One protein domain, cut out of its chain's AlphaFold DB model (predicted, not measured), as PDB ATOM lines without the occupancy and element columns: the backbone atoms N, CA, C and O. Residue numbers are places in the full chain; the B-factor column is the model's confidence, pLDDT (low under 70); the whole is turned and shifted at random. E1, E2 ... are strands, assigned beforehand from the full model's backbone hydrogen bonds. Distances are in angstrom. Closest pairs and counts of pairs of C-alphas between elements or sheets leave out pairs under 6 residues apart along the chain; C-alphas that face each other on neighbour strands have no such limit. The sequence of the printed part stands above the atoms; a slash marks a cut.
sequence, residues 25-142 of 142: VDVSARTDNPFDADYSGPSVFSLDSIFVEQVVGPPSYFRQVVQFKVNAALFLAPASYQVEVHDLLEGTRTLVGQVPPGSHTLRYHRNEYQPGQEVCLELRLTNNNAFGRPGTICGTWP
ATOM      1  N   VAL A  25     250.273 235.824 240.008       62.19
ATOM      2  CA  VAL A  25     250.947 234.557 240.311       62.19
ATOM      3  C   VAL A  25     252.409 234.843 240.616       62.19
ATOM      4  O   VAL A  25     253.241 234.921 239.714       62.19
ATOM      5  N   ASP A  26     252.727 234.966 241.903       66.00
ATOM      6  CA  ASP A  26     254.112 234.965 242.367       66.00
ATOM      7  C   ASP A  26     254.694 233.551 242.231       66.00
ATOM      8  O   ASP A  26     254.638 232.721 243.138       66.00
ATOM      9  N   VAL A  27     255.233 233.267 241.045       64.50
ATOM     10  CA  VAL A  27     255.887 231.992 240.730       64.50
ATOM     11  C   VAL A  27     257.111 231.765 241.627       64.50
ATOM     12  O   VAL A  27     257.465 230.621 241.880       64.50
ATOM     13  N   SER A  28     257.736 232.828 242.142       63.84
ATOM     14  CA  SER A  28     258.943 232.722 242.970       63.84
ATOM     15  C   SER A  28     258.663 232.309 244.417       63.84
ATOM     16  O   SER A  28     259.547 231.772 245.077       63.84
ATOM     17  N   ALA A  29     257.433 232.504 244.900       69.38
ATOM     18  CA  ALA A  29     256.989 232.044 246.215       69.38
ATOM     19  C   ALA A  29     256.366 230.633 246.190       69.38
ATOM     20  O   ALA A  29     255.894 230.136 247.217       69.38
ATOM     21  N   ARG A  30     256.309 229.989 245.019       75.50
ATOM     22  CA  ARG A  30     255.554 228.759 244.804       75.50
ATOM     23  C   ARG A  30     256.423 227.515 245.026       75.50
ATOM     24  O   ARG A  30     257.137 227.093 244.132       75.50
ATOM     25  N   THR A  31     256.283 226.879 246.191       86.50
ATOM     26  CA  THR A  31     257.034 225.661 246.577       86.50
ATOM     27  C   THR A  31     256.185 224.378 246.586       86.50
ATOM     28  O   THR A  31     256.558 223.371 247.195       86.50
ATOM     29  N   ASP A  32     255.007 224.404 245.953       89.31
ATOM     30  CA  ASP A  32     254.035 223.299 245.908       89.31
ATOM     31  C   ASP A  32     254.250 222.341 244.721       89.31
ATOM     32  O   ASP A  32     253.637 221.275 244.677       89.31
ATOM     33  N   ASN A  33     255.111 222.697 243.766       90.88
ATOM     34  CA  ASN A  33     255.360 221.911 242.568       90.88
ATOM     35  C   ASN A  33     256.493 220.891 242.798       90.88
ATOM     36  O   ASN A  33     257.648 221.279 242.960       90.88
ATOM     37  N   PRO A  34     256.216 219.577 242.748       92.88
ATOM     38  CA  PRO A  34     257.218 218.546 243.031       92.88
ATOM     39  C   PRO A  34     258.323 218.414 241.968       92.88
ATOM     40  O   PRO A  34     259.280 217.668 242.176       92.88
ATOM     41  N   PHE A  35     258.208 219.111 240.833       92.50
ATOM     42  CA  PHE A  35     259.264 219.196 239.819       92.50
ATOM     43  C   PHE A  35     260.288 220.305 240.095       92.50
ATOM     44  O   PHE A  35     261.310 220.347 239.409       92.50
ATOM     45  N   ASP A  36     260.046 221.155 241.095       91.19
ATOM     46  CA  ASP A  36     260.943 222.248 241.456       91.19
ATOM     47  C   ASP A  36     261.920 221.825 242.567       91.19
ATOM     48  O   ASP A  36     261.652 220.948 243.398       91.19
ATOM     49  N   ALA A  37     263.117 222.414 242.550       90.88
ATOM     50  CA  ALA A  37     264.201 222.059 243.468       90.88
ATOM     51  C   ALA A  37     263.937 222.509 244.917       90.88
ATOM     52  O   ALA A  37     264.483 221.930 245.858       90.88
ATOM     53  N   ASP A  38     263.099 223.526 245.096       91.19
ATOM     54  CA  ASP A  38     262.699 224.127 246.368       91.19
ATOM     55  C   ASP A  38     261.386 223.553 246.928       91.19
ATOM     56  O   ASP A  38     260.900 224.015 247.963       91.19
ATOM     57  N   TYR A  39     260.843 222.503 246.300       92.81
ATOM     58  CA  TYR A  39     259.637 221.823 246.754       92.81
ATOM     59  C   TYR A  39     259.692 221.456 248.247       92.81
ATOM     60  O   TYR A  39     260.529 220.667 248.710       92.81
ATOM     61  N   SER A  40     258.746 221.994 249.015       92.69
ATOM     62  CA  SER A  40     258.721 221.871 250.477       92.69
ATOM     63  C   SER A  40     257.604 220.962 251.002       92.69
ATOM     64  O   SER A  40     257.381 220.910 252.211       92.69
ATOM     65  N   GLY A  41     256.883 220.269 250.117       92.25
ATOM     66  CA  GLY A  41     255.765 219.398 250.484       92.25
ATOM     67  C   GLY A  41     256.165 217.989 250.965       92.25
ATOM     68  O   GLY A  41     257.333 217.733 251.277       92.25
ATOM     69  N   PRO A  42     255.183 217.068 251.069       95.19
ATOM     70  CA  PRO A  42     255.399 215.675 251.475       95.19
ATOM     71  C   PRO A  42     256.365 214.905 250.564       95.19
ATOM     72  O   PRO A  42     256.623 215.305 249.436       95.19
ATOM     73  N   SER A  43     256.857 213.743 251.014       94.50
ATOM     74  CA  SER A  43     257.716 212.906 250.163       94.50
ATOM     75  C   SER A  43     256.997 212.492 248.877       94.50
ATOM     76  O   SER A  43     255.903 211.922 248.908       94.50
ATOM     77  N   VAL A  44     257.658 212.739 247.748       96.88
ATOM     78  CA  VAL A  44     257.197 212.323 246.420       96.88
ATOM     79  C   VAL A  44     257.443 210.833 246.190       96.88
ATOM     80  O   VAL A  44     256.721 210.202 245.422       96.88
ATOM     81  N   PHE A  45     258.437 210.257 246.864       98.06
ATOM     82  CA  PHE A  45     258.870 208.884 246.646       98.06
ATOM     83  C   PHE A  45     258.599 208.009 247.864       98.06
ATOM     84  O   PHE A  45     258.747 208.441 249.011       98.06
ATOM     85  N   SER A  46     258.260 206.752 247.604       97.88
ATOM     86  CA  SER A  46     258.179 205.710 248.625       97.88
ATOM     87  C   SER A  46     258.712 204.396 248.076       97.88
ATOM     88  O   SER A  46     258.365 204.012 246.955       97.88
ATOM     89  N   LEU A  47     259.503 203.682 248.878       97.94
ATOM     90  CA  LEU A  47     259.874 202.308 248.559       97.94
ATOM     91  C   LEU A  47     258.613 201.435 248.528       97.94
ATOM     92  O   LEU A  47     257.746 201.567 249.391       97.94
ATOM     93  N   ASP A  48     258.517 200.556 247.536       96.75
ATOM     94  CA  ASP A  48     257.450 199.561 247.460       96.75
ATOM     95  C   ASP A  48     257.983 198.165 247.782       96.75
ATOM     96  O   ASP A  48     257.489 197.509 248.694       96.75
ATOM     97  N   SER A  49     259.015 197.714 247.067       96.75
ATOM     98  CA  SER A  49     259.643 196.416 247.317       96.75
ATOM     99  C   SER A  49     261.054 196.342 246.742       96.75
ATOM    100  O   SER A  49     261.398 197.061 245.804       96.75
ATOM    101  N   ILE A  50     261.868 195.440 247.296       97.81
ATOM    102  CA  ILE A  50     263.140 195.022 246.704       97.81
ATOM    103  C   ILE A  50     263.101 193.507 246.545       97.81
ATOM    104  O   ILE A  50     262.796 192.787 247.495       97.81
ATOM    105  N   PHE A  51     263.371 193.026 245.337       96.75
ATOM    106  CA  PHE A  51     263.347 191.603 245.008       96.75
ATOM    107  C   PHE A  51     264.350 191.282 243.906       96.75
ATOM    108  O   PHE A  51     264.937 192.175 243.303       96.75
ATOM    109  N   VAL A  52     264.546 189.996 243.634       97.00
ATOM    110  CA  VAL A  52     265.360 189.516 242.517       97.00
ATOM    111  C   VAL A  52     264.440 188.913 241.471       97.00
ATOM    112  O   VAL A  52     263.527 188.157 241.802       97.00
ATOM    113  N   GLU A  53     264.684 189.231 240.205       95.81
ATOM    114  CA  GLU A  53     263.989 188.613 239.080       95.81
ATOM    115  C   GLU A  53     264.975 187.930 238.132       95.81
ATOM    116  O   GLU A  53     266.133 188.337 238.001       95.81
ATOM    117  N   GLN A  54     264.500 186.884 237.457       96.75
ATOM    118  CA  GLN A  54     265.226 186.241 236.373       96.75
ATOM    119  C   GLN A  54     264.873 186.928 235.053       96.75
ATOM    120  O   GLN A  54     263.716 186.937 234.634       96.75
ATOM    121  N   VAL A  55     265.881 187.449 234.362       95.75
ATOM    122  CA  VAL A  55     265.754 187.876 232.972       95.75
ATOM    123  C   VAL A  55     265.923 186.646 232.090       95.75
ATOM    124  O   VAL A  55     266.985 186.020 232.064       95.75
ATOM    125  N   VAL A  56     264.855 186.283 231.381       95.44
ATOM    126  CA  VAL A  56     264.845 185.138 230.468       95.44
ATOM    127  C   VAL A  56     265.308 185.589 229.089       95.44
ATOM    128  O   VAL A  56     264.687 186.438 228.456       95.44
ATOM    129  N   GLY A  57     266.396 184.996 228.614       92.06
ATOM    130  CA  GLY A  57     266.945 185.251 227.288       92.06
ATOM    131  C   GLY A  57     268.274 184.527 227.075       92.06
ATOM    132  O   GLY A  57     268.714 183.776 227.947       92.06
ATOM    133  N   PRO A  58     268.918 184.722 225.918       91.19
ATOM    134  CA  PRO A  58     270.319 184.381 225.715       91.19
ATOM    135  C   PRO A  58     271.221 185.616 225.981       91.19
ATOM    136  O   PRO A  58     271.277 186.493 225.118       91.19
ATOM    137  N   PRO A  59     271.951 185.720 227.114       93.19
ATOM    138  CA  PRO A  59     271.992 184.811 228.259       93.19
ATOM    139  C   PRO A  59     270.878 185.086 229.276       93.19
ATOM    140  O   PRO A  59     270.340 186.189 229.360       93.19
ATOM    141  N   SER A  60     270.556 184.068 230.072       95.75
ATOM    142  CA  SER A  60     269.665 184.217 231.218       95.75
ATOM    143  C   SER A  60     270.490 184.634 232.424       95.75
ATOM    144  O   SER A  60     271.559 184.072 232.661       95.75
ATOM    145  N   TYR A  61     270.001 185.608 233.181       95.38
ATOM    146  CA  TYR A  61     270.685 186.117 234.368       95.38
ATOM    147  C   TYR A  61     269.679 186.619 235.401       95.38
ATOM    148  O   TYR A  61     268.507 186.830 235.095       95.38
ATOM    149  N   PHE A  62     270.139 186.794 236.636       95.94
ATOM    150  CA  PHE A  62     269.351 187.400 237.703       95.94
ATOM    151  C   PHE A  62     269.779 188.845 237.916       95.94
ATOM    152  O   PHE A  62     270.960 189.166 237.796       95.94
ATOM    153  N   ARG A  63     268.826 189.697 238.281       96.06
ATOM    154  CA  ARG A  63     269.082 191.085 238.674       96.06
ATOM    155  C   ARG A  63     268.214 191.466 239.861       96.06
ATOM    156  O   ARG A  63     267.091 190.974 239.988       96.06
ATOM    157  N   GLN A  64     268.719 192.353 240.706       96.94
ATOM    158  CA  GLN A  64     267.926 192.967 241.760       96.94
ATOM    159  C   GLN A  64     267.072 194.088 241.164       96.94
ATOM    160  O   GLN A  64     267.522 194.871 240.328       96.94
ATOM    161  N   VAL A  65     265.827 194.160 241.611       96.88
ATOM    162  CA  VAL A  65     264.855 195.192 241.275       96.88
ATOM    163  C   VAL A  65     264.560 195.979 242.539       96.88
ATOM    164  O   VAL A  65     264.096 195.413 243.527       96.88
ATOM    165  N   VAL A  66     264.786 197.288 242.489       97.56
ATOM    166  CA  VAL A  66     264.270 198.230 243.484       97.56
ATOM    167  C   VAL A  66     263.022 198.870 242.891       97.56
ATOM    168  O   VAL A  66     263.101 199.697 241.978       97.56
ATOM    169  N   GLN A  67     261.858 198.441 243.375       97.00
ATOM    170  CA  GLN A  67     260.565 198.968 242.964       97.00
ATOM    171  C   GLN A  67     260.131 200.071 243.929       97.00
ATOM    172  O   GLN A  67     260.115 199.897 245.150       97.00
ATOM    173  N   PHE A  68     259.752 201.215 243.373       97.75
ATOM    174  CA  PHE A  68     259.322 202.377 244.140       97.75
ATOM    175  C   PHE A  68     258.119 203.046 243.489       97.75
ATOM    176  O   PHE A  68     257.834 202.855 242.304       97.75
ATOM    177  N   LYS A  69     257.394 203.829 244.286       96.94
ATOM    178  CA  LYS A  69     256.228 204.592 243.847       96.94
ATOM    179  C   LYS A  69     256.528 206.080 243.847       96.94
ATOM    180  O   LYS A  69     257.234 206.584 244.719       96.94
ATOM    181  N   VAL A  70     255.937 206.758 242.875       97.00
ATOM    182  CA  VAL A  70     255.846 208.212 242.786       97.00
ATOM    183  C   VAL A  70     254.439 208.619 243.200       97.00
ATOM    184  O   VAL A  70     253.452 208.118 242.663       97.00
ATOM    185  N   ASN A  71     254.320 209.533 244.153       95.88
ATOM    186  CA  ASN A  71     253.035 210.050 244.592       95.88
ATOM    187  C   ASN A  71     252.522 211.119 243.616       95.88
ATOM    188  O   ASN A  71     252.644 212.319 243.851       95.88
ATOM    189  N   ALA A  72     251.931 210.672 242.510       93.38
ATOM    190  CA  ALA A  72     251.403 211.562 241.479       93.38
ATOM    191  C   ALA A  72     250.177 212.380 241.915       93.38
ATOM    192  O   ALA A  72     249.813 213.329 241.229       93.38
ATOM    193  N   ALA A  73     249.566 212.077 243.068       94.31
ATOM    194  CA  ALA A  73     248.516 212.925 243.638       94.31
ATOM    195  C   ALA A  73     249.045 214.304 244.076       94.31
ATOM    196  O   ALA A  73     248.256 215.220 244.289       94.31
ATOM    197  N   LEU A  74     250.368 214.459 244.200       94.12
ATOM    198  CA  LEU A  74     251.028 215.736 244.480       94.12
ATOM    199  C   LEU A  74     251.240 216.583 243.216       94.12
ATOM    200  O   LEU A  74     251.728 217.706 243.311       94.12
ATOM    201  N   PHE A  75     250.935 216.057 242.027       92.56
ATOM    202  CA  PHE A  75     251.167 216.784 240.786       92.56
ATOM    203  C   PHE A  75     250.054 217.802 240.560       92.56
ATOM    204  O   PHE A  75     248.871 217.501 240.696       92.56
ATOM    205  N   LEU A  76     250.445 219.004 240.143       90.69
ATOM    206  CA  LEU A  76     249.514 220.099 239.867       90.69
ATOM    207  C   LEU A  76     248.653 219.847 238.618       90.69
ATOM    208  O   LEU A  76     247.571 220.414 238.479       90.69
ATOM    209  N   ALA A  77     249.141 219.006 237.706       88.25
ATOM    210  CA  ALA A  77     248.448 218.546 236.511       88.25
ATOM    211  C   ALA A  77     249.046 217.201 236.051       88.25
ATOM    212  O   ALA A  77     250.185 216.887 236.412       88.25
ATOM    213  N   PRO A  78     248.332 216.411 235.226       87.50
ATOM    214  CA  PRO A  78     248.915 215.240 234.578       87.50
ATOM    215  C   PRO A  78     250.179 215.616 233.794       87.50
ATOM    216  O   PRO A  78     250.152 216.527 232.966       87.50
ATOM    217  N   ALA A  79     251.278 214.908 234.046       86.25
ATOM    218  CA  ALA A  79     252.573 215.187 233.437       86.25
ATOM    219  C   ALA A  79     253.291 213.889 233.059       86.25
ATOM    220  O   ALA A  79     253.272 212.914 233.813       86.25
ATOM    221  N   SER A  80     253.962 213.902 231.907       88.06
ATOM    222  CA  SER A  80     254.972 212.898 231.569       88.06
ATOM    223  C   SER A  80     256.258 213.222 232.317       88.06
ATOM    224  O   SER A  80     256.698 214.372 232.317       88.06
ATOM    225  N   TYR A  81     256.870 212.216 232.935       92.38
ATOM    226  CA  TYR A  81     258.085 212.405 233.721       92.38
ATOM    227  C   TYR A  81     259.007 211.192 233.658       92.38
ATOM    228  O   TYR A  81     258.619 210.085 233.275       92.38
ATOM    229  N   GLN A  82     260.240 211.422 234.085       95.19
ATOM    230  CA  GLN A  82     261.217 210.400 234.420       95.19
ATOM    231  C   GLN A  82     261.707 210.633 235.849       95.19
ATOM    232  O   GLN A  82     261.456 211.679 236.453       95.19
ATOM    233  N   VAL A  83     262.393 209.637 236.395       96.81
ATOM    234  CA  VAL A  83     263.077 209.746 237.679       96.81
ATOM    235  C   VAL A  83     264.559 209.528 237.443       96.81
ATOM    236  O   VAL A  83     264.952 208.475 236.945       96.81
ATOM    237  N   GLU A  84     265.378 210.515 237.792       97.56
ATOM    238  CA  GLU A  84     266.806 210.283 237.965       97.56
ATOM    239  C   GLU A  84     267.002 209.506 239.258       97.56
ATOM    240  O   GLU A  84     266.558 209.923 240.328       97.56
ATOM    241  N   VAL A  85     267.646 208.357 239.128       98.25
ATOM    242  CA  VAL A  85     268.035 207.478 240.216       98.25
ATOM    243  C   VAL A  85     269.538 207.591 240.372       98.25
ATOM    244  O   VAL A  85     270.274 207.274 239.440       98.25
ATOM    245  N   HIS A  86     269.986 208.027 241.539       98.38
ATOM    246  CA  HIS A  86     271.373 207.975 241.967       98.38
ATOM    247  C   HIS A  86     271.524 206.838 242.979       98.38
ATOM    248  O   HIS A  86     271.040 206.924 244.110       98.38
ATOM    249  N   ASP A  87     272.168 205.758 242.547       97.38
ATOM    250  CA  ASP A  87     272.522 204.634 243.403       97.38
ATOM    251  C   ASP A  87     273.686 205.050 244.303       97.38
ATOM    252  O   ASP A  87     274.796 205.285 243.826       97.38
ATOM    253  N   LEU A  88     273.431 205.183 245.605       97.12
ATOM    254  CA  LEU A  88     274.432 205.684 246.549       97.12
ATOM    255  C   LEU A  88     275.531 204.660 246.850       97.12
ATOM    256  O   LEU A  88     276.573 205.032 247.384       97.12
ATOM    257  N   LEU A  89     275.302 203.388 246.522       94.38
ATOM    258  CA  LEU A  89     276.263 202.317 246.734       94.38
ATOM    259  C   LEU A  89     277.213 202.182 245.538       94.38
ATOM    260  O   LEU A  89     278.420 202.049 245.728       94.38
ATOM    261  N   GLU A  90     276.681 202.245 244.316       92.50
ATOM    262  CA  GLU A  90     277.474 202.144 243.079       92.50
ATOM    263  C   GLU A  90     277.980 203.505 242.565       92.50
ATOM    264  O   GLU A  90     278.894 203.564 241.742       92.50
ATOM    265  N   GLY A  91     277.389 204.611 243.025       93.94
ATOM    266  CA  GLY A  91     277.682 205.967 242.552       93.94
ATOM    267  C   GLY A  91     277.143 206.267 241.149       93.94
ATOM    268  O   GLY A  91     277.537 207.260 240.526       93.94
ATOM    269  N   THR A  92     276.262 205.417 240.619       94.75
ATOM    270  CA  THR A  92     275.726 205.513 239.256       94.75
ATOM    271  C   THR A  92     274.463 206.371 239.219       94.75
ATOM    272  O   THR A  92     273.657 206.370 240.147       94.75
ATOM    273  N   ARG A  93     274.280 207.130 238.129       96.56
ATOM    274  CA  ARG A  93     273.057 207.904 237.859       96.56
ATOM    275  C   ARG A  93     272.372 207.385 236.608       96.56
ATOM    276  O   ARG A  93     273.019 207.248 235.573       96.56
ATOM    277  N   THR A  94     271.078 207.105 236.695       96.62
ATOM    278  CA  THR A  94     270.282 206.557 235.590       96.62
ATOM    279  C   THR A  94     268.896 207.188 235.555       96.62
ATOM    280  O   THR A  94     268.268 207.365 236.593       96.62
ATOM    281  N   LEU A  95     268.385 207.483 234.359       96.00
ATOM    282  CA  LEU A  95     266.994 207.894 234.170       96.00
ATOM    283  C   LEU A  95     266.098 206.666 234.010       96.00
ATOM    284  O   LEU A  95     266.299 205.842 233.118       96.00
ATOM    285  N   VAL A  96     265.079 206.569 234.859       95.62
ATOM    286  CA  VAL A  96     264.053 205.530 234.800       95.62
ATOM    287  C   VAL A  96     262.736 206.159 234.355       95.62
ATOM    288  O   VAL A  96     262.258 207.134 234.936       95.62
ATOM    289  N   GLY A  97     262.151 205.595 233.300       92.38
ATOM    290  CA  GLY A  97     260.843 205.990 232.787       92.38
ATOM    291  C   GLY A  97     259.697 205.158 233.362       92.38
ATOM    292  O   GLY A  97     259.897 204.103 233.965       92.38
ATOM    293  N   GLN A  98     258.473 205.623 233.126       87.12
ATOM    294  CA  GLN A  98     257.258 204.875 233.445       87.12
ATOM    295  C   GLN A  98     257.103 203.682 232.489       87.12
ATOM    296  O   GLN A  98     257.069 203.863 231.270       87.12
ATOM    297  N   VAL A  99     256.979 202.465 233.029       79.12
ATOM    298  CA  VAL A  99     256.727 201.250 232.238       79.12
ATOM    299  C   VAL A  99     255.617 200.423 232.908       79.12
ATOM    300  O   VAL A  99     255.865 199.841 233.964       79.12
ATOM    301  N   PRO A 100     254.402 200.346 232.326       80.06
ATOM    302  CA  PRO A 100     253.942 201.077 231.140       80.06
ATOM    303  C   PRO A 100     253.812 202.596 231.395       80.06
ATOM    304  O   PRO A 100     253.779 203.021 232.556       80.06
ATOM    305  N   PRO A 101     253.708 203.429 230.341       76.44
ATOM    306  CA  PRO A 101     253.404 204.853 230.486       76.44
ATOM    307  C   PRO A 101     252.160 205.088 231.354       76.44
ATOM    308  O   PRO A 101     251.187 204.342 231.259       76.44
ATOM    309  N   GLY A 102     252.195 206.105 232.219       77.75
ATOM    310  CA  GLY A 102     251.122 206.374 233.185       77.75
ATOM    311  C   GLY A 102     251.173 205.522 234.461       77.75
ATOM    312  O   GLY A 102     250.453 205.823 235.409       77.75
ATOM    313  N   SER A 103     252.046 204.510 234.546       87.88
ATOM    314  CA  SER A 103     252.351 203.854 235.822       87.88
ATOM    315  C   SER A 103     253.141 204.797 236.725       87.88
ATOM    316  O   SER A 103     254.134 205.397 236.308       87.88
ATOM    317  N   HIS A 104     252.740 204.882 237.990       94.44
ATOM    318  CA  HIS A 104     253.508 205.573 239.027       94.44
ATOM    319  C   HIS A 104     254.366 204.624 239.868       94.44
ATOM    320  O   HIS A 104     255.011 205.058 240.816       94.44
ATOM    321  N   THR A 105     254.407 203.345 239.493       95.31
ATOM    322  CA  THR A 105     255.350 202.356 240.010       95.31
ATOM    323  C   THR A 105     256.494 202.212 239.014       95.31
ATOM    324  O   THR A 105     256.264 201.856 237.855       95.31
ATOM    325  N   LEU A 106     257.711 202.513 239.457       96.75
ATOM    326  CA  LEU A 106     258.930 202.485 238.653       96.75
ATOM    327  C   LEU A 106     259.906 201.445 239.212       96.75
ATOM    328  O   LEU A 106     259.826 201.051 240.377       96.75
ATOM    329  N   ARG A 107     260.819 200.984 238.352       95.94
ATOM    330  CA  ARG A 107     261.796 199.936 238.667       95.94
ATOM    331  C   ARG A 107     263.198 200.378 238.283       95.94
ATOM    332  O   ARG A 107     263.462 200.639 237.111       95.94
ATOM    333  N   TYR A 108     264.089 200.402 239.263       97.00
ATOM    334  CA  TYR A 108     265.527 200.483 239.044       97.00
ATOM    335  C   TYR A 108     266.130 199.077 239.126       97.00
ATOM    336  O   TYR A 108     265.702 198.268 239.950       97.00
ATOM    337  N   HIS A 109     267.087 198.772 238.252       96.06
ATOM    338  CA  HIS A 109     267.655 197.433 238.115       96.06
ATOM    339  C   HIS A 109     269.142 197.461 238.442       96.06
ATOM    340  O   HIS A 109     269.872 198.273 237.877       96.06
ATOM    341  N   ARG A 110     269.582 196.537 239.295       95.38
ATOM    342  CA  ARG A 110     270.981 196.358 239.686       95.38
ATOM    343  C   ARG A 110     271.452 194.968 239.289       95.38
ATOM    344  O   ARG A 110     270.797 193.972 239.602       95.38
ATOM    345  N   ASN A 111     272.581 194.900 238.591       93.25
ATOM    346  CA  ASN A 111     273.170 193.626 238.170       93.25
ATOM    347  C   ASN A 111     274.077 193.035 239.255       93.25
ATOM    348  O   ASN A 111     274.171 191.817 239.373       93.25
ATOM    349  N   GLU A 112     274.702 193.889 240.068       91.50
ATOM    350  CA  GLU A 112     275.541 193.491 241.193       91.50
ATOM    351  C   GLU A 112     274.771 193.714 242.497       91.50
ATOM    352  O   GLU A 112     274.378 194.830 242.828       91.50
ATOM    353  N   TYR A 113     274.499 192.636 243.232       93.69
ATOM    354  CA  TYR A 113     273.743 192.702 244.480       93.69
ATOM    355  C   TYR A 113     274.155 191.589 245.442       93.69
ATOM    356  O   TYR A 113     274.607 190.519 245.029       93.69
ATOM    357  N   GLN A 114     273.971 191.843 246.737       94.25
ATOM    358  CA  GLN A 114     274.190 190.872 247.806       94.25
ATOM    359  C   GLN A 114     272.926 190.765 248.679       94.25
ATOM    360  O   GLN A 114     272.346 191.802 249.017       94.25
ATOM    361  N   PRO A 115     272.482 189.548 249.054       94.38
ATOM    362  CA  PRO A 115     271.427 189.378 250.053       94.38
ATOM    363  C   PRO A 115     271.775 190.097 251.364       94.38
ATOM    364  O   PRO A 115     272.928 190.082 251.798       94.38
ATOM    365  N   GLY A 116     270.789 190.743 251.982       94.94
ATOM    366  CA  GLY A 116     270.944 191.500 253.228       94.94
ATOM    367  C   GLY A 116     271.669 192.847 253.101       94.94
ATOM    368  O   GLY A 116     271.765 193.567 254.094       94.94
ATOM    369  N   GLN A 117     272.160 193.223 251.915       95.50
ATOM    370  CA  GLN A 117     272.789 194.526 251.699       95.50
ATOM    371  C   GLN A 117     271.731 195.632 251.628       95.50
ATOM    372  O   GLN A 117     270.777 195.545 250.851       95.50
ATOM    373  N   GLU A 118     271.912 196.684 252.429       96.06
ATOM    374  CA  GLU A 118     271.077 197.880 252.339       96.06
ATOM    375  C   GLU A 118     271.411 198.664 251.071       96.06
ATOM    376  O   GLU A 118     272.575 198.916 250.752       96.06
ATOM    377  N   VAL A 119     270.363 199.041 250.346       96.19
ATOM    378  CA  VAL A 119     270.439 199.825 249.119       96.19
ATOM    379  C   VAL A 119     269.677 201.113 249.346       96.19
ATOM    380  O   VAL A 119     268.473 201.080 249.607       96.19
ATOM    381  N   CYS A 120     270.373 202.239 249.215       97.69
ATOM    382  CA  CYS A 120     269.780 203.565 249.259       97.69
ATOM    383  C   CYS A 120     269.862 204.224 247.884       97.69
ATOM    384  O   CYS A 120     270.933 204.295 247.279       97.69
ATOM    385  N   LEU A 121     268.730 204.739 247.415       98.50
ATOM    386  CA  LEU A 121     268.620 205.482 246.166       98.50
ATOM    387  C   LEU A 121     268.233 206.926 246.475       98.50
ATOM    388  O   LEU A 121     267.231 207.163 247.156       98.50
ATOM    389  N   GLU A 122     268.994 207.884 245.952       98.50
ATOM    390  CA  GLU A 122     268.535 209.269 245.831       98.50
ATOM    391  C   GLU A 122     267.761 209.411 244.515       98.50
ATOM    392  O   GLU A 122     268.242 209.043 243.448       98.50
ATOM    393  N   LEU A 123     266.541 209.928 244.598       98.31
ATOM    394  CA  LEU A 123     265.584 210.025 243.506       98.31
ATOM    395  C   LEU A 123     265.240 211.489 243.237       98.31
ATOM    396  O   LEU A 123     264.983 212.246 244.175       98.31
ATOM    397  N   ARG A 124     265.176 211.878 241.962       97.44
ATOM    398  CA  ARG A 124     264.737 213.214 241.531       97.44
ATOM    399  C   ARG A 124     263.745 213.104 240.388       97.44
ATOM    400  O   ARG A 124     263.998 212.404 239.411       97.44
ATOM    401  N   LEU A 125     262.619 213.808 240.491       96.00
ATOM    402  CA  LEU A 125     261.691 213.934 239.369       96.00
ATOM    403  C   LEU A 125     262.316 214.801 238.283       96.00
ATOM    404  O   LEU A 125     262.949 215.809 238.584       96.00
ATOM    405  N   THR A 126     262.085 214.450 237.024       93.38
ATOM    406  CA  THR A 126     262.420 215.315 235.897       93.38
ATOM    407  C   THR A 126     261.357 215.255 234.808       93.38
ATOM    408  O   THR A 126     260.752 214.216 234.545       93.38
ATOM    409  N   ASN A 127     261.138 216.396 234.163       85.00
ATOM    410  CA  ASN A 127     260.295 216.570 232.981       85.00
ATOM    411  C   ASN A 127     261.124 217.023 231.758       85.00
ATOM    412  O   ASN A 127     260.602 217.708 230.880       85.00
ATOM    413  N   ASN A 128     262.413 216.656 231.719       77.00
ATOM    414  CA  ASN A 128     263.440 217.048 230.739       77.00
ATOM    415  C   ASN A 128     263.962 218.490 230.834       77.00
ATOM    416  O   ASN A 128     264.966 218.796 230.197       77.00
ATOM    417  N   ASN A 129     263.331 219.364 231.623       73.88
ATOM    418  CA  ASN A 129     263.749 220.765 231.746       73.88
ATOM    419  C   ASN A 129     264.426 221.076 233.088       73.88
ATOM    420  O   ASN A 129     265.291 221.947 233.149       73.88
ATOM    421  N   ALA A 130     264.038 220.375 234.156       84.38
ATOM    422  CA  ALA A 130     264.564 220.575 235.502       84.38
ATOM    423  C   ALA A 130     264.591 219.264 236.299       84.38
ATOM    424  O   ALA A 130     263.958 218.273 235.914       84.38
ATOM    425  N   PHE A 131     265.327 219.281 237.411       92.75
ATOM    426  CA  PHE A 131     265.303 218.233 238.425       92.75
ATOM    427  C   PHE A 131     264.647 218.778 239.687       92.75
ATOM    428  O   PHE A 131     265.086 219.798 240.224       92.75
ATOM    429  N   GLY A 132     263.626 218.071 240.162       94.19
ATOM    430  CA  GLY A 132     262.988 218.367 241.434       94.19
ATOM    431  C   GLY A 132     263.904 218.070 242.618       94.19
ATOM    432  O   GLY A 132     265.004 217.515 242.481       94.19
ATOM    433  N   ARG A 133     263.423 218.421 243.808       94.31
ATOM    434  CA  ARG A 133     264.116 218.143 245.066       94.31
ATOM    435  C   ARG A 133     264.479 216.648 245.204       94.31
ATOM    436  O   ARG A 133     263.625 215.793 244.953       94.31
ATOM    437  N   PRO A 134     265.703 216.312 245.660       95.38
ATOM    438  CA  PRO A 134     266.074 214.929 245.937       95.38
ATOM    439  C   PRO A 134     265.276 214.339 247.105       95.38
ATOM    440  O   PRO A 134     265.087 214.984 248.139       95.38
ATOM    441  N   GLY A 135     264.858 213.083 246.954       96.81
ATOM    442  CA  GLY A 135     264.327 212.251 248.031       96.81
ATOM    443  C   GLY A 135     265.087 210.932 248.123       96.81
ATOM    444  O   GLY A 135     265.508 210.396 247.104       96.81
ATOM    445  N   THR A 136     265.261 210.399 249.329       98.12
ATOM    446  CA  THR A 136     265.996 209.145 249.537       98.12
ATOM    447  C   THR A 136     265.049 208.033 249.958       98.12
ATOM    448  O   THR A 136     264.232 208.215 250.860       98.12
ATOM    449  N   ILE A 137     265.183 206.872 249.323       98.19
ATOM    450  CA  ILE A 137     264.553 205.626 249.761       98.19
ATOM    451  C   ILE A 137     265.641 204.599 250.055       98.19
ATOM    452  O   ILE A 137     266.625 204.527 249.324       98.19
ATOM    453  N   CYS A 138     265.460 203.807 251.108       97.88
ATOM    454  CA  CYS A 138     266.395 202.756 251.493       97.88
ATOM    455  C   CYS A 138     265.637 201.475 251.827       97.88
ATOM    456  O   CYS A 138     264.512 201.530 252.329       97.88
ATOM    457  N   GLY A 139     266.258 200.332 251.569       96.81
ATOM    458  CA  GLY A 139     265.742 199.041 251.996       96.81
ATOM    459  C   GLY A 139     266.718 197.910 251.721       96.81
ATOM    460  O   GLY A 139     267.767 198.097 251.110       96.81
ATOM    461  N   THR A 140     266.336 196.714 252.151       96.25
ATOM    462  CA  THR A 140     267.123 195.489 251.993       96.25
ATOM    463  C   THR A 140     266.280 194.422 251.315       96.25
ATOM    464  O   THR A 140     265.106 194.249 251.653       96.25
ATOM    465  N   TRP A 141     266.889 193.658 250.414       92.69
ATOM    466  CA  TRP A 141     266.345 192.363 250.020       92.69
ATOM    467  C   TRP A 141     266.942 191.284 250.939       92.69
ATOM    468  O   TRP A 141     268.170 191.251 251.052       92.69
ATOM    469  N   PRO A 142     266.114 190.485 251.638       84.62
ATOM    470  CA  PRO A 142     266.586 189.485 252.595       84.62
ATOM    471  C   PRO A 142     267.374 188.347 251.940       84.62
ATOM    472  O   PRO A 142     267.076 188.002 250.775       84.62
TER     473      PRO A 142
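AT A GLANCE: This is residues 25 to 142 of the 142 residues of an uncharacterized protein of Flavobacteriales bacterium (UniProt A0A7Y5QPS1). Two strongly twisted sheets lie face to face as a sandwich with crossed strands: E4, E3, E6 and E7 form one sheet, E1, E2 and E5 the other, and the edge strands come together on both sides, E1 by E7 and E4 by E5. The hairpin of E1 and E2 reaches to one end of the long axis, and residues 25 to 44, a tail with no named element, reach to the other. The printed part has 118 residues with no named helix and seven named strands, E1 to E7 in chain order; both sheets are antiparallel, and the class is all strand, though under half of the residues, 53, are in named elements. The whole is compact, with a radius of gyration of the C-alphas of 15.5 A, and spans 54 by 26 by 21 A.

IN THESE COORDINATES: Start in the larger sheet with E6, residues 118 to 126, which runs 25.5 A from C-alpha 118 at (271.077, 197.880, 252.339). Beside it look for E3, residues 82 to 87, and E7, residues 135 to 140, which ends at C-alpha 140 at (267.123, 195.489, 251.993); E4 is residues 93 to 97. In the other sheet, find C-alpha 45 at (258.870, 208.884, 246.646), where E1, residues 45 to 55, begins; it is 26.0 A long and bends by 64 degrees at residue 52. E2, residues 61 to 70, is 27.9 A long, and E5 is residues 105 to 110.

HOW THE PARTS SIT: The larger sheet runs E4, E3, E6, E7, with E4 and E7 as edge strands. Look for N 84 and O 124, 2.8 A, between E3 and E6; N 121 and O 137, 2.8 A, in the hairpin of E6 and E7; and N 85 and O 94, 2.8 A, in the hairpin of E3 and E4. The second sheet runs E1, E2, E5: N 65 and O 51 are 2.8 A apart in the hairpin of E1 and E2, and N 66 and O 108 are 2.9 A apart between E2 and E5. These pairs are within hydrogen-bond range. In the sandwich, two sheets face to face, the facing parts are 8.9 A centre to centre and the strands of the two sheets stand at 53 degrees. The closest C-alphas of E1 and E7 are those of Leu 47 and Ile 137, 5.9 A; those of E4 and E5 are of Val 96 and Tyr 108, 6.8 A. E1 and E4 are apart.

THE WHOLE: The C-alphas farthest apart are those of Val 25 and Pro 58, 55.7 A. The printed part has no cut and ends at residue 142, the chain's last. The link from E2 to E3, 11 residues, is long. Mean pLDDT of the printed part is 92.2; residues 25 to 29 are under 70.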